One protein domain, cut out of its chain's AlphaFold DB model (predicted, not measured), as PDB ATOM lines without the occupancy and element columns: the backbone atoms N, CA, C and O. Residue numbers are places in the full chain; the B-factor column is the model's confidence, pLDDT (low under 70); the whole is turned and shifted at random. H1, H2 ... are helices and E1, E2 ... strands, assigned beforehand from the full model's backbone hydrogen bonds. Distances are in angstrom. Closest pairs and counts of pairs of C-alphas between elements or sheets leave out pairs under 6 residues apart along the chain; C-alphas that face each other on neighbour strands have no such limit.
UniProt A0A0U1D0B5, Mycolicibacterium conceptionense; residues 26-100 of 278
ATOM      1  N   LEU A  26     296.160 306.180 275.703       80.94
ATOM      2  CA  LEU A  26     297.255 307.090 276.007       80.94
ATOM      3  C   LEU A  26     297.178 308.321 275.098       80.94
ATOM      4  O   LEU A  26     297.329 308.224 273.884       80.94
ATOM      5  N   PHE A  27     296.955 309.483 275.706       79.19
ATOM      6  CA  PHE A  27     296.942 310.784 275.045       79.19
ATOM      7  C   PHE A  27     298.250 311.512 275.348       79.19
ATOM      8  O   PHE A  27     298.550 311.789 276.511       79.19
ATOM      9  N   ILE A  28     299.024 311.821 274.306       82.50
ATOM     10  CA  ILE A  28     300.353 312.438 274.413       82.50
ATOM     11  C   ILE A  28     300.348 313.763 273.655       82.50
ATOM     12  O   ILE A  28     300.039 313.797 272.468       82.50
ATOM     13  N   GLY A  29     300.702 314.855 274.331       75.56
ATOM     14  CA  GLY A  29     300.831 316.182 273.722       75.56
ATOM     15  C   GLY A  29     299.510 316.823 273.288       75.56
ATOM     16  O   GLY A  29     299.532 317.859 272.631       75.56
ATOM     17  N   CYS A  30     298.366 316.234 273.643       75.81
ATOM     18  CA  CYS A  30     297.055 316.791 273.331       75.81
ATOM     19  C   CYS A  30     296.631 317.802 274.400       75.81
ATOM     20  O   CYS A  30     296.502 317.449 275.573       75.81
ATOM     21  N   GLU A  31     296.329 319.031 273.988       76.38
ATOM     22  CA  GLU A  31     295.584 319.978 274.817       76.38
ATOM     23  C   GLU A  31     294.093 319.666 274.677       76.38
ATOM     24  O   GLU A  31     293.485 319.914 273.635       76.38
ATOM     25  N   ILE A  32     293.513 319.038 275.699       76.75
ATOM     26  CA  ILE A  32     292.131 318.555 275.666       76.75
ATOM     27  C   ILE A  32     291.256 319.489 276.505       76.75
ATOM     28  O   ILE A  32     291.417 319.513 277.726       76.75
ATOM     29  N   PRO A  33     290.308 320.215 275.882       79.75
ATOM     30  CA  PRO A  33     289.309 320.986 276.613       79.75
ATOM     31  C   PRO A  33     288.415 320.082 277.473       79.75
ATOM     32  O   PRO A  33     288.108 318.952 277.083       79.75
ATOM     33  N   ASP A  34     287.919 320.597 278.595       78.75
ATOM     34  CA  ASP A  34     287.143 319.864 279.602       78.75
ATOM     35  C   ASP A  34     285.958 319.100 279.014       78.75
ATOM     36  O   ASP A  34     285.804 317.900 279.257       78.75
ATOM     37  N   TRP A  35     285.156 319.755 278.174       84.75
ATOM     38  CA  TRP A  35     284.005 319.110 277.540       84.75
ATOM     39  C   TRP A  35     284.423 317.896 276.696       84.75
ATOM     40  O   TRP A  35     283.730 316.876 276.698       84.75
ATOM     41  N   PHE A  36     285.567 317.983 276.009       80.69
ATOM     42  CA  PHE A  36     286.055 316.940 275.115       80.69
ATOM     43  C   PHE A  36     286.679 315.790 275.902       80.69
ATOM     44  O   PHE A  36     286.398 314.629 275.616       80.69
ATOM     45  N   GLY A  37     287.434 316.092 276.962       79.75
ATOM     46  CA  GLY A  37     287.962 315.076 277.872       79.75
ATOM     47  C   GLY A  37     286.849 314.261 278.529       79.75
ATOM     48  O   GLY A  37     286.904 313.030 278.553       79.75
ATOM     49  N   ARG A  38     285.780 314.929 278.981       81.75
ATOM     50  CA  ARG A  38     284.581 314.260 279.518       81.75
ATOM     51  C   ARG A  38     283.871 313.419 278.467       81.75
ATOM     52  O   ARG A  38     283.455 312.302 278.767       81.75
ATOM     53  N   PHE A  39     283.730 313.947 277.252       80.56
ATOM     54  CA  PHE A  39     283.099 313.240 276.144       80.56
ATOM     55  C   PHE A  39     283.860 311.958 275.783       80.56
ATOM     56  O   PHE A  39     283.243 310.900 275.701       80.56
ATOM     57  N   LEU A  40     285.188 312.027 275.651       78.25
ATOM     58  CA  LEU A  40     286.042 310.875 275.351       78.25
ATOM     59  C   LEU A  40     285.924 309.791 276.417       78.25
ATOM     60  O   LEU A  40     285.649 308.641 276.079       78.25
ATOM     61  N   VAL A  41     286.062 310.159 277.695       75.81
ATOM     62  CA  VAL A  41     285.904 309.225 278.821       75.81
ATOM     63  C   VAL A  41     284.499 308.620 278.838       75.81
ATOM     64  O   VAL A  41     284.339 307.434 279.104       75.81
ATOM     65  N   ARG A  42     283.458 309.399 278.520       74.81
ATOM     66  CA  ARG A  42     282.081 308.898 278.482       74.81
ATOM     67  C   ARG A  42     281.802 307.969 277.301       74.81
ATOM     68  O   ARG A  42     281.056 307.012 277.492       74.81
ATOM     69  N   LEU A  43     282.345 308.258 276.119       74.56
ATOM     70  CA  LEU A  43     282.142 307.481 274.890       74.56
ATOM     71  C   LEU A  43     282.784 306.096 274.990       74.56
ATOM     72  O   LEU A  43     282.230 305.109 274.532       74.56
ATOM     73  N   SER A  44     283.949 306.046 275.622       68.06
ATOM     74  CA  SER A  44     284.759 304.849 275.845       68.06
ATOM     75  C   SER A  44     284.349 304.033 277.082       68.06
ATOM     76  O   SER A  44     284.989 303.026 277.387       68.06
ATOM     77  N   SER A  45     283.302 304.459 277.801       68.06
ATOM     78  CA  SER A  45     282.813 303.808 279.020       68.06
ATOM     79  C   SER A  45     281.370 303.329 278.863       68.06
ATOM     80  O   SER A  45     280.442 304.137 278.797       68.06
ATOM     81  N   ASP A  46     281.164 302.014 278.930       59.62
ATOM     82  CA  ASP A  46     279.826 301.398 278.865       59.62
ATOM     83  C   ASP A  46     279.125 301.309 280.232       59.62
ATOM     84  O   ASP A  46     277.939 300.994 280.332       59.62
ATOM     85  N   LYS A  47     279.850 301.609 281.317       63.84
ATOM     86  CA  LYS A  47     279.374 301.543 282.707       63.84
ATOM     87  C   LYS A  47     279.482 302.916 283.384       63.84
ATOM     88  O   LYS A  47     280.074 303.856 282.854       63.84
ATOM     89  N   ARG A  48     278.890 303.060 284.578       58.81
ATOM     90  CA  ARG A  48     279.029 304.290 285.384       58.81
ATOM     91  C   ARG A  48     280.511 304.526 285.700       58.81
ATOM     92  O   ARG A  48     281.161 303.625 286.217       58.81
ATOM     93  N   LEU A  49     281.004 305.748 285.485       61.09
ATOM     94  CA  LEU A  49     282.420 306.124 285.666       61.09
ATOM     95  C   LEU A  49     282.961 305.878 287.089       61.09
ATOM     96  O   LEU A  49     284.159 305.698 287.282       61.09
ATOM     97  N   SER A  50     282.075 305.818 288.086       58.31
ATOM     98  CA  SER A  50     282.416 305.514 289.478       58.31
ATOM     99  C   SER A  50     282.604 304.020 289.777       58.31
ATOM    100  O   SER A  50     283.117 303.679 290.842       58.31
ATOM    101  N   LEU A  51     282.182 303.127 288.873       51.44
ATOM    102  CA  LEU A  51     282.214 301.671 289.056       51.44
ATOM    103  C   LEU A  51     283.457 300.999 288.438       51.44
ATOM    104  O   LEU A  51     283.577 299.781 288.534       51.44
ATOM    105  N   GLY A  52     284.403 301.779 287.898       55.16
ATOM    106  CA  GLY A  52     285.635 301.283 287.268       55.16
ATOM    107  C   GLY A  52     285.466 300.949 285.778       55.16
ATOM    108  O   GLY A  52     284.354 300.701 285.309       55.16
ATOM    109  N   GLY A  53     286.571 300.979 285.028       59.88
ATOM    110  CA  GLY A  53     286.596 300.873 283.564       59.88
ATOM    111  C   GLY A  53     288.019 300.946 282.993       59.88
ATOM    112  O   GLY A  53     288.988 300.871 283.748       59.88
ATOM    113  N   LYS A  54     288.140 301.097 281.667       66.56
ATOM    114  CA  LYS A  54     289.434 301.160 280.959       66.56
ATOM    115  C   LYS A  54     290.308 302.318 281.479       66.56
ATOM    116  O   LYS A  54     289.761 303.385 281.775       66.56
ATOM    117  N   PRO A  55     291.638 302.143 281.590       70.69
ATOM    118  CA  PRO A  55     292.523 303.201 282.048       70.69
ATOM    119  C   PRO A  55     292.859 304.191 280.915       70.69
ATOM    120  O   PRO A  55     293.206 303.812 279.798       70.69
ATOM    121  N   PHE A  56     292.783 305.477 281.235       74.44
ATOM    122  CA  PHE A  56     293.129 306.629 280.412       74.44
ATOM    123  C   PHE A  56     294.373 307.294 280.993       74.44
ATOM    124  O   PHE A  56     294.438 307.597 282.188       74.44
ATOM    125  N   PHE A  57     295.345 307.570 280.138       79.38
ATOM    126  CA  PHE A  57     296.593 308.227 280.488       79.38
ATOM    127  C   PHE A  57     296.700 309.526 279.712       79.38
ATOM    128  O   PHE A  57     296.569 309.539 278.491       79.38
ATOM    129  N   PHE A  58     296.953 310.616 280.425       78.44
ATOM    130  CA  PHE A  58     297.155 311.928 279.826       78.44
ATOM    131  C   PHE A  58     298.566 312.410 280.157       78.44
ATOM    132  O   PHE A  58     298.874 312.685 281.318       78.44
ATOM    133  N   ALA A  59     299.406 312.514 279.130       80.25
ATOM    134  CA  ALA A  59     300.695 313.191 279.160       80.25
ATOM    135  C   ALA A  59     300.563 314.478 278.333       80.25
ATOM    136  O   ALA A  59     300.648 314.449 277.106       80.25
ATOM    137  N   ALA A  60     300.296 315.603 278.992       76.75
ATOM    138  CA  ALA A  60     300.075 316.898 278.351       76.75
ATOM    139  C   ALA A  60     300.851 318.001 279.080       76.75
ATOM    140  O   ALA A  60     301.070 317.910 280.286       76.75
ATOM    141  N   ASN A  61     301.235 319.050 278.347       70.56
ATOM    142  CA  ASN A  61     301.944 320.210 278.905       70.56
ATOM    143  C   ASN A  61     301.066 321.043 279.845       70.56
ATOM    144  O   ASN A  61     301.556 321.669 280.782       70.56
ATOM    145  N   THR A  62     299.765 321.062 279.579       66.31
ATOM    146  CA  THR A  62     298.774 321.910 280.234       66.31
ATOM    147  C   THR A  62     297.640 321.041 280.769       66.31
ATOM    148  O   THR A  62     297.146 320.134 280.099       66.31
ATOM    149  N   ARG A  63     297.237 321.302 282.017       70.31
ATOM    150  CA  ARG A  63     296.117 320.627 282.684       70.31
ATOM    151  C   ARG A  63     294.988 321.617 282.890       70.31
ATOM    152  O   ARG A  63     295.211 322.684 283.460       70.31
ATOM    153  N   GLU A  64     293.777 321.252 282.485       76.06
ATOM    154  CA  GLU A  64     292.600 322.051 282.808       76.06
ATOM    155  C   GLU A  64     292.085 321.685 284.215       76.06
ATOM    156  O   GLU A  64     291.738 320.523 284.454       76.06
ATOM    157  N   PRO A  65     292.002 322.640 285.164       76.88
ATOM    158  CA  PRO A  65     291.627 322.348 286.553       76.88
ATOM    159  C   PRO A  65     290.230 321.729 286.705       76.88
ATOM    160  O   PRO A  65     290.015 320.877 287.567       76.88
ATOM    161  N   SER A  66     289.285 322.143 285.857       80.56
ATOM    162  CA  SER A  66     287.907 321.636 285.791       80.56
ATOM    163  C   SER A  66     287.871 320.141 285.441       80.56
ATOM    164  O   SER A  66     287.191 319.359 286.112       80.56
ATOM    165  N   LEU A  67     288.664 319.735 284.448       79.00
ATOM    166  CA  LEU A  67     288.766 318.366 283.960       79.00
ATOM    167  C   LEU A  67     289.523 317.477 284.950       79.00
ATOM    168  O   LEU A  67     289.072 316.379 285.276       79.00
ATOM    169  N   SER A  68     290.632 317.972 285.506       77.88
ATOM    170  CA  SER A  68     291.369 317.285 286.576       77.88
ATOM    171  C   SER A  68     290.500 317.078 287.825       77.88
ATOM    172  O   SER A  68     290.518 316.004 288.434       77.88
ATOM    173  N   GLY A  69     289.688 318.075 288.193       75.44
ATOM    174  CA  GLY A  69     288.709 317.978 289.278       75.44
ATOM    175  C   GLY A  69     287.608 316.955 288.992       75.44
ATOM    176  O   GLY A  69     287.226 316.182 289.875       75.44
ATOM    177  N   PHE A  70     287.135 316.888 287.747       80.06
ATOM    178  CA  PHE A  70     286.188 315.868 287.307       80.06
ATOM    179  C   PHE A  70     286.784 314.457 287.434       80.06
ATOM    180  O   PHE A  70     286.166 313.594 288.062       80.06
ATOM    181  N   PHE A  71     288.002 314.223 286.936       78.50
ATOM    182  CA  PHE A  71     288.663 312.917 287.041       78.50
ATOM    183  C   PHE A  71     288.882 312.491 288.495       78.50
ATOM    184  O   PHE A  71     288.529 311.372 288.874       78.50
ATOM    185  N   SER A  72     289.381 313.393 289.341       72.75
ATOM    186  CA  SER A  72     289.616 313.092 290.757       72.75
ATOM    187  C   SER A  72     288.327 312.851 291.546       72.75
ATOM    188  O   SER A  72     288.366 312.213 292.593       72.75
ATOM    189  N   THR A  73     287.171 313.320 291.070       74.06
ATOM    190  CA  THR A  73     285.881 313.161 291.762       74.06
ATOM    191  C   THR A  73     285.098 311.954 291.262       74.06
ATOM    192  O   THR A  73     284.585 311.181 292.070       74.06
ATOM    193  N   TYR A  74     285.035 311.766 289.945       68.62
ATOM    194  CA  TYR A  74     284.140 310.802 289.304       68.62
ATOM    195  C   TYR A  74     284.853 309.557 288.760       68.62
ATOM    196  O   TYR A  74     284.175 308.569 288.493       68.62
ATOM    197  N   CYS A  75     286.189 309.566 288.659       64.25
ATOM    198  CA  CYS A  75     286.998 308.477 288.087       64.25
ATOM    199  C   CYS A  75     287.970 307.843 289.110       64.25
ATOM    200  O   CYS A  75     289.015 307.308 288.740       64.25
ATOM    201  N   ARG A  76     287.628 307.891 290.411       57.25
ATOM    202  CA  ARG A  76     288.497 307.550 291.567       57.25
ATOM    203  C   ARG A  76     289.044 306.117 291.606       57.25
ATOM    204  O   ARG A  76     289.997 305.860 292.336       57.25
ATOM    205  N   ARG A  77     288.464 305.184 290.847       49.28
ATOM    206  CA  ARG A  77     288.931 303.794 290.753       49.28
ATOM    207  C   ARG A  77     289.735 303.625 289.464       49.28
ATOM    208  O   ARG A  77     289.163 303.310 288.430       49.28
ATOM    209  N   THR A  78     291.032 303.947 289.536       54.06
ATOM    210  CA  THR A  78     292.097 303.584 288.564       54.06
ATOM    211  C   THR A  78     291.842 303.850 287.070       54.06
ATOM    212  O   THR A  78     292.592 303.359 286.233       54.06
ATOM    213  N   MET A  79     290.854 304.677 286.721       61.41
ATOM    214  CA  MET A  79     290.483 304.930 285.329       61.41
ATOM    215  C   MET A  79     291.259 306.067 284.687       61.41
ATOM    216  O   MET A  79     291.432 306.029 283.486       61.41
ATOM    217  N   VAL A  80     291.710 307.094 285.410       67.38
ATOM    218  CA  VAL A  80     292.400 308.227 284.771       67.38
ATOM    219  C   VAL A  80     293.667 308.577 285.534       67.38
ATOM    220  O   VAL A  80     293.598 308.958 286.701       67.38
ATOM    221  N   LYS A  81     294.822 308.476 284.871       71.44
ATOM    222  CA  LYS A  81     296.097 308.987 285.376       71.44
ATOM    223  C   LYS A  81     296.552 310.167 284.529       71.44
ATOM    224  O   LYS A  81     296.790 310.041 283.329       71.44
ATOM    225  N   GLN A  82     296.697 311.315 285.175       72.25
ATOM    226  CA  GLN A  82     297.401 312.454 284.600       72.25
ATOM    227  C   GLN A  82     298.862 312.349 285.030       72.25
ATOM    228  O   GLN A  82     299.145 312.265 286.221       72.25
ATOM    229  N   LEU A  83     299.773 312.288 284.064       73.44
ATOM    230  CA  LEU A  83     301.202 312.152 284.324       73.44
ATOM    231  C   LEU A  83     301.821 313.540 284.490       73.44
ATOM    232  O   LEU A  83     301.519 314.455 283.722       73.44
ATOM    233  N   ASP A  84     302.631 313.731 285.530       69.06
ATOM    234  CA  ASP A  84     303.380 314.970 285.794       69.06
ATOM    235  C   ASP A  84     304.690 314.958 285.001       69.06
ATOM    236  O   ASP A  84     305.782 314.950 285.562       69.06
ATOM    237  N   MET A  85     304.588 314.857 283.675       73.94
ATOM    238  CA  MET A  85     305.754 314.769 282.806       73.94
ATOM    239  C   MET A  85     305.488 315.428 281.459       73.94
ATOM    240  O   MET A  85     304.413 315.274 280.878       73.94
ATOM    241  N   GLU A  86     306.495 316.138 280.951       79.00
ATOM    242  CA  GLU A  86     306.467 316.691 279.601       79.00
ATOM    243  C   GLU A  86     306.306 315.551 278.569       79.00
ATOM    244  O   GLU A  86     307.009 314.540 278.674       79.00
ATOM    245  N   PRO A  87     305.436 315.690 277.551       81.19
ATOM    246  CA  PRO A  87     305.163 314.641 276.569       81.19
ATOM    247  C   PRO A  87     306.417 314.108 275.865       81.19
ATOM    248  O   PRO A  87     306.529 312.914 275.603       81.19
ATOM    249  N   THR A  88     307.382 314.980 275.572       80.75
ATOM    250  CA  THR A  88     308.645 314.629 274.902       80.75
ATOM    251  C   THR A  88     309.537 313.759 275.790       80.75
ATOM    252  O   THR A  88     310.035 312.726 275.338       80.75
ATOM    253  N   LYS A  89     309.688 314.127 277.070       80.12
ATOM    254  CA  LYS A  89     310.415 313.340 278.079       80.12
ATOM    255  C   LYS A  89     309.740 311.995 278.316       80.12
ATOM    256  O   LYS A  89     310.413 310.970 278.340       80.12
ATOM    257  N   PHE A  90     308.412 312.002 278.382       81.69
ATOM    258  CA  PHE A  90     307.607 310.799 278.524       81.69
ATOM    259  C   PHE A  90     307.833 309.805 277.378       81.69
ATOM    260  O   PHE A  90     308.071 308.625 277.623       81.69
ATOM    261  N   VAL A  91     307.810 310.266 276.123       82.62
ATOM    262  CA  VAL A  91     308.065 309.403 274.958       82.62
ATOM    263  C   VAL A  91     309.495 308.859 274.971       82.62
ATOM    264  O   VAL A  91     309.699 307.683 274.669       82.62
ATOM    265  N   ALA A  92     310.481 309.686 275.332       78.81
ATOM    266  CA  ALA A  92     311.874 309.256 275.428       78.81
ATOM    267  C   ALA A  92     312.055 308.146 276.477       78.81
ATOM    268  O   ALA A  92     312.692 307.130 276.197       78.81
ATOM    269  N   GLU A  93     311.439 308.303 277.646       80.75
ATOM    270  CA  GLU A  93     311.481 307.311 278.717       80.75
ATOM    271  C   GLU A  93     310.721 306.029 278.351       80.75
ATOM    272  O   GLU A  93     311.230 304.924 278.556       80.75
ATOM    273  N   LEU A  94     309.530 306.156 277.754       81.69
ATOM    274  CA  LEU A  94     308.751 305.015 277.275       81.69
ATOM    275  C   LEU A  94     309.558 304.196 276.265       81.69
ATOM    276  O   LEU A  94     309.630 302.972 276.377       81.69
ATOM    277  N   ARG A  95     310.210 304.875 275.317       76.94
ATOM    278  CA  ARG A  95     311.072 304.247 274.317       76.94
ATOM    279  C   ARG A  95     312.257 303.533 274.961       76.94
ATOM    280  O   ARG A  95     312.488 302.372 274.650       76.94
ATOM    281  N   GLN A  96     312.974 304.191 275.870       77.94
ATOM    282  CA  GLN A  96     314.127 303.604 276.553       77.94
ATOM    283  C   GLN A  96     313.743 302.332 277.321       77.94
ATOM    284  O   GLN A  96     314.436 301.317 277.249       77.94
ATOM    285  N   ARG A  97     312.618 302.368 278.041       79.69
ATOM    286  CA  ARG A  97     312.109 301.220 278.805       79.69
ATOM    287  C   ARG A  97     311.603 300.102 277.895       79.69
ATOM    288  O   ARG A  97     311.777 298.934 278.231       79.69
ATOM    289  N   TRP A  98     310.993 300.443 276.762       76.88
ATOM    290  CA  TRP A  98     310.568 299.465 275.762       76.88
ATOM    291  C   TRP A  98     311.771 298.764 275.123       76.88
ATOM    292  O   TRP A  98     311.802 297.538 275.085       76.88
ATOM    293  N   GLU A  99     312.797 299.516 274.723       77.19
ATOM    294  CA  GLU A  99     314.042 298.979 274.160       77.19
ATOM    295  C   GLU A  99     314.799 298.096 275.167       77.19
ATOM    296  O   GLU A  99     315.296 297.038 274.797       77.19
ATOM    297  N   ALA A 100     314.829 298.469 276.452       73.25
ATOM    298  CA  ALA A 100     315.453 297.666 277.509       73.25
ATOM    299  C   ALA A 100     314.691 296.368 277.844       73.25
ATOM    300  O   ALA A 100     315.280 295.432 278.383       73.25
TER     301      ALA A 100
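Overview. This is residues 26 to 100 of the 278 residues of a protein of Mycolicibacterium conceptionense (UniProt A0A0U1D0B5). A small parallel sheet, E1 E2 E3, sits in the middle, with H1 and H2 side by side towards one end of the long axis and H3 at the other, its residues 92 to 100 sticking out. The printed part has 75 residues, with elements in the order E1 H1 E2 H2 E3 H3, class mixed. It is compact, radius of gyration of the C-alphas 13.1 A, spanning 37 by 24 by 18 A.

Along the chain. Find C-alpha 26 at (297.255, 307.090, 276.007), where E1, residues 26 to 28, begins. Next come H1, 34 to 43, E2, 56 to 59, H2, 65 to 74, and E3, 80 to 82. H3, 87 to 100, 19.9 A long, ends at (315.453, 297.666, 277.509).

Arrangement. Look for N 27 and O 57, 2.8 A apart, between E1 and E2, and N 58 and O 81, 3.0 A, between E2 and E3. E1, H1, E2 and E2, H2, E3 are strand-helix-strand units, parallel neighbour strands joined through a helix, with right-handed crossovers. H1 and H2 touch at Asp 34 and Leu 67, C-alphas 4.9 A apart. H2 and H3 only graze the sheet. In H1, H2 and H3 every O i to N i+4 pair is within hydrogen-bond range.

Size, cuts and confidence. The printed part has no cut. The H1 to E2 link is long, and its residues 44 to 54 are under pLDDT 70, as are 62, 74 to 80 and 84.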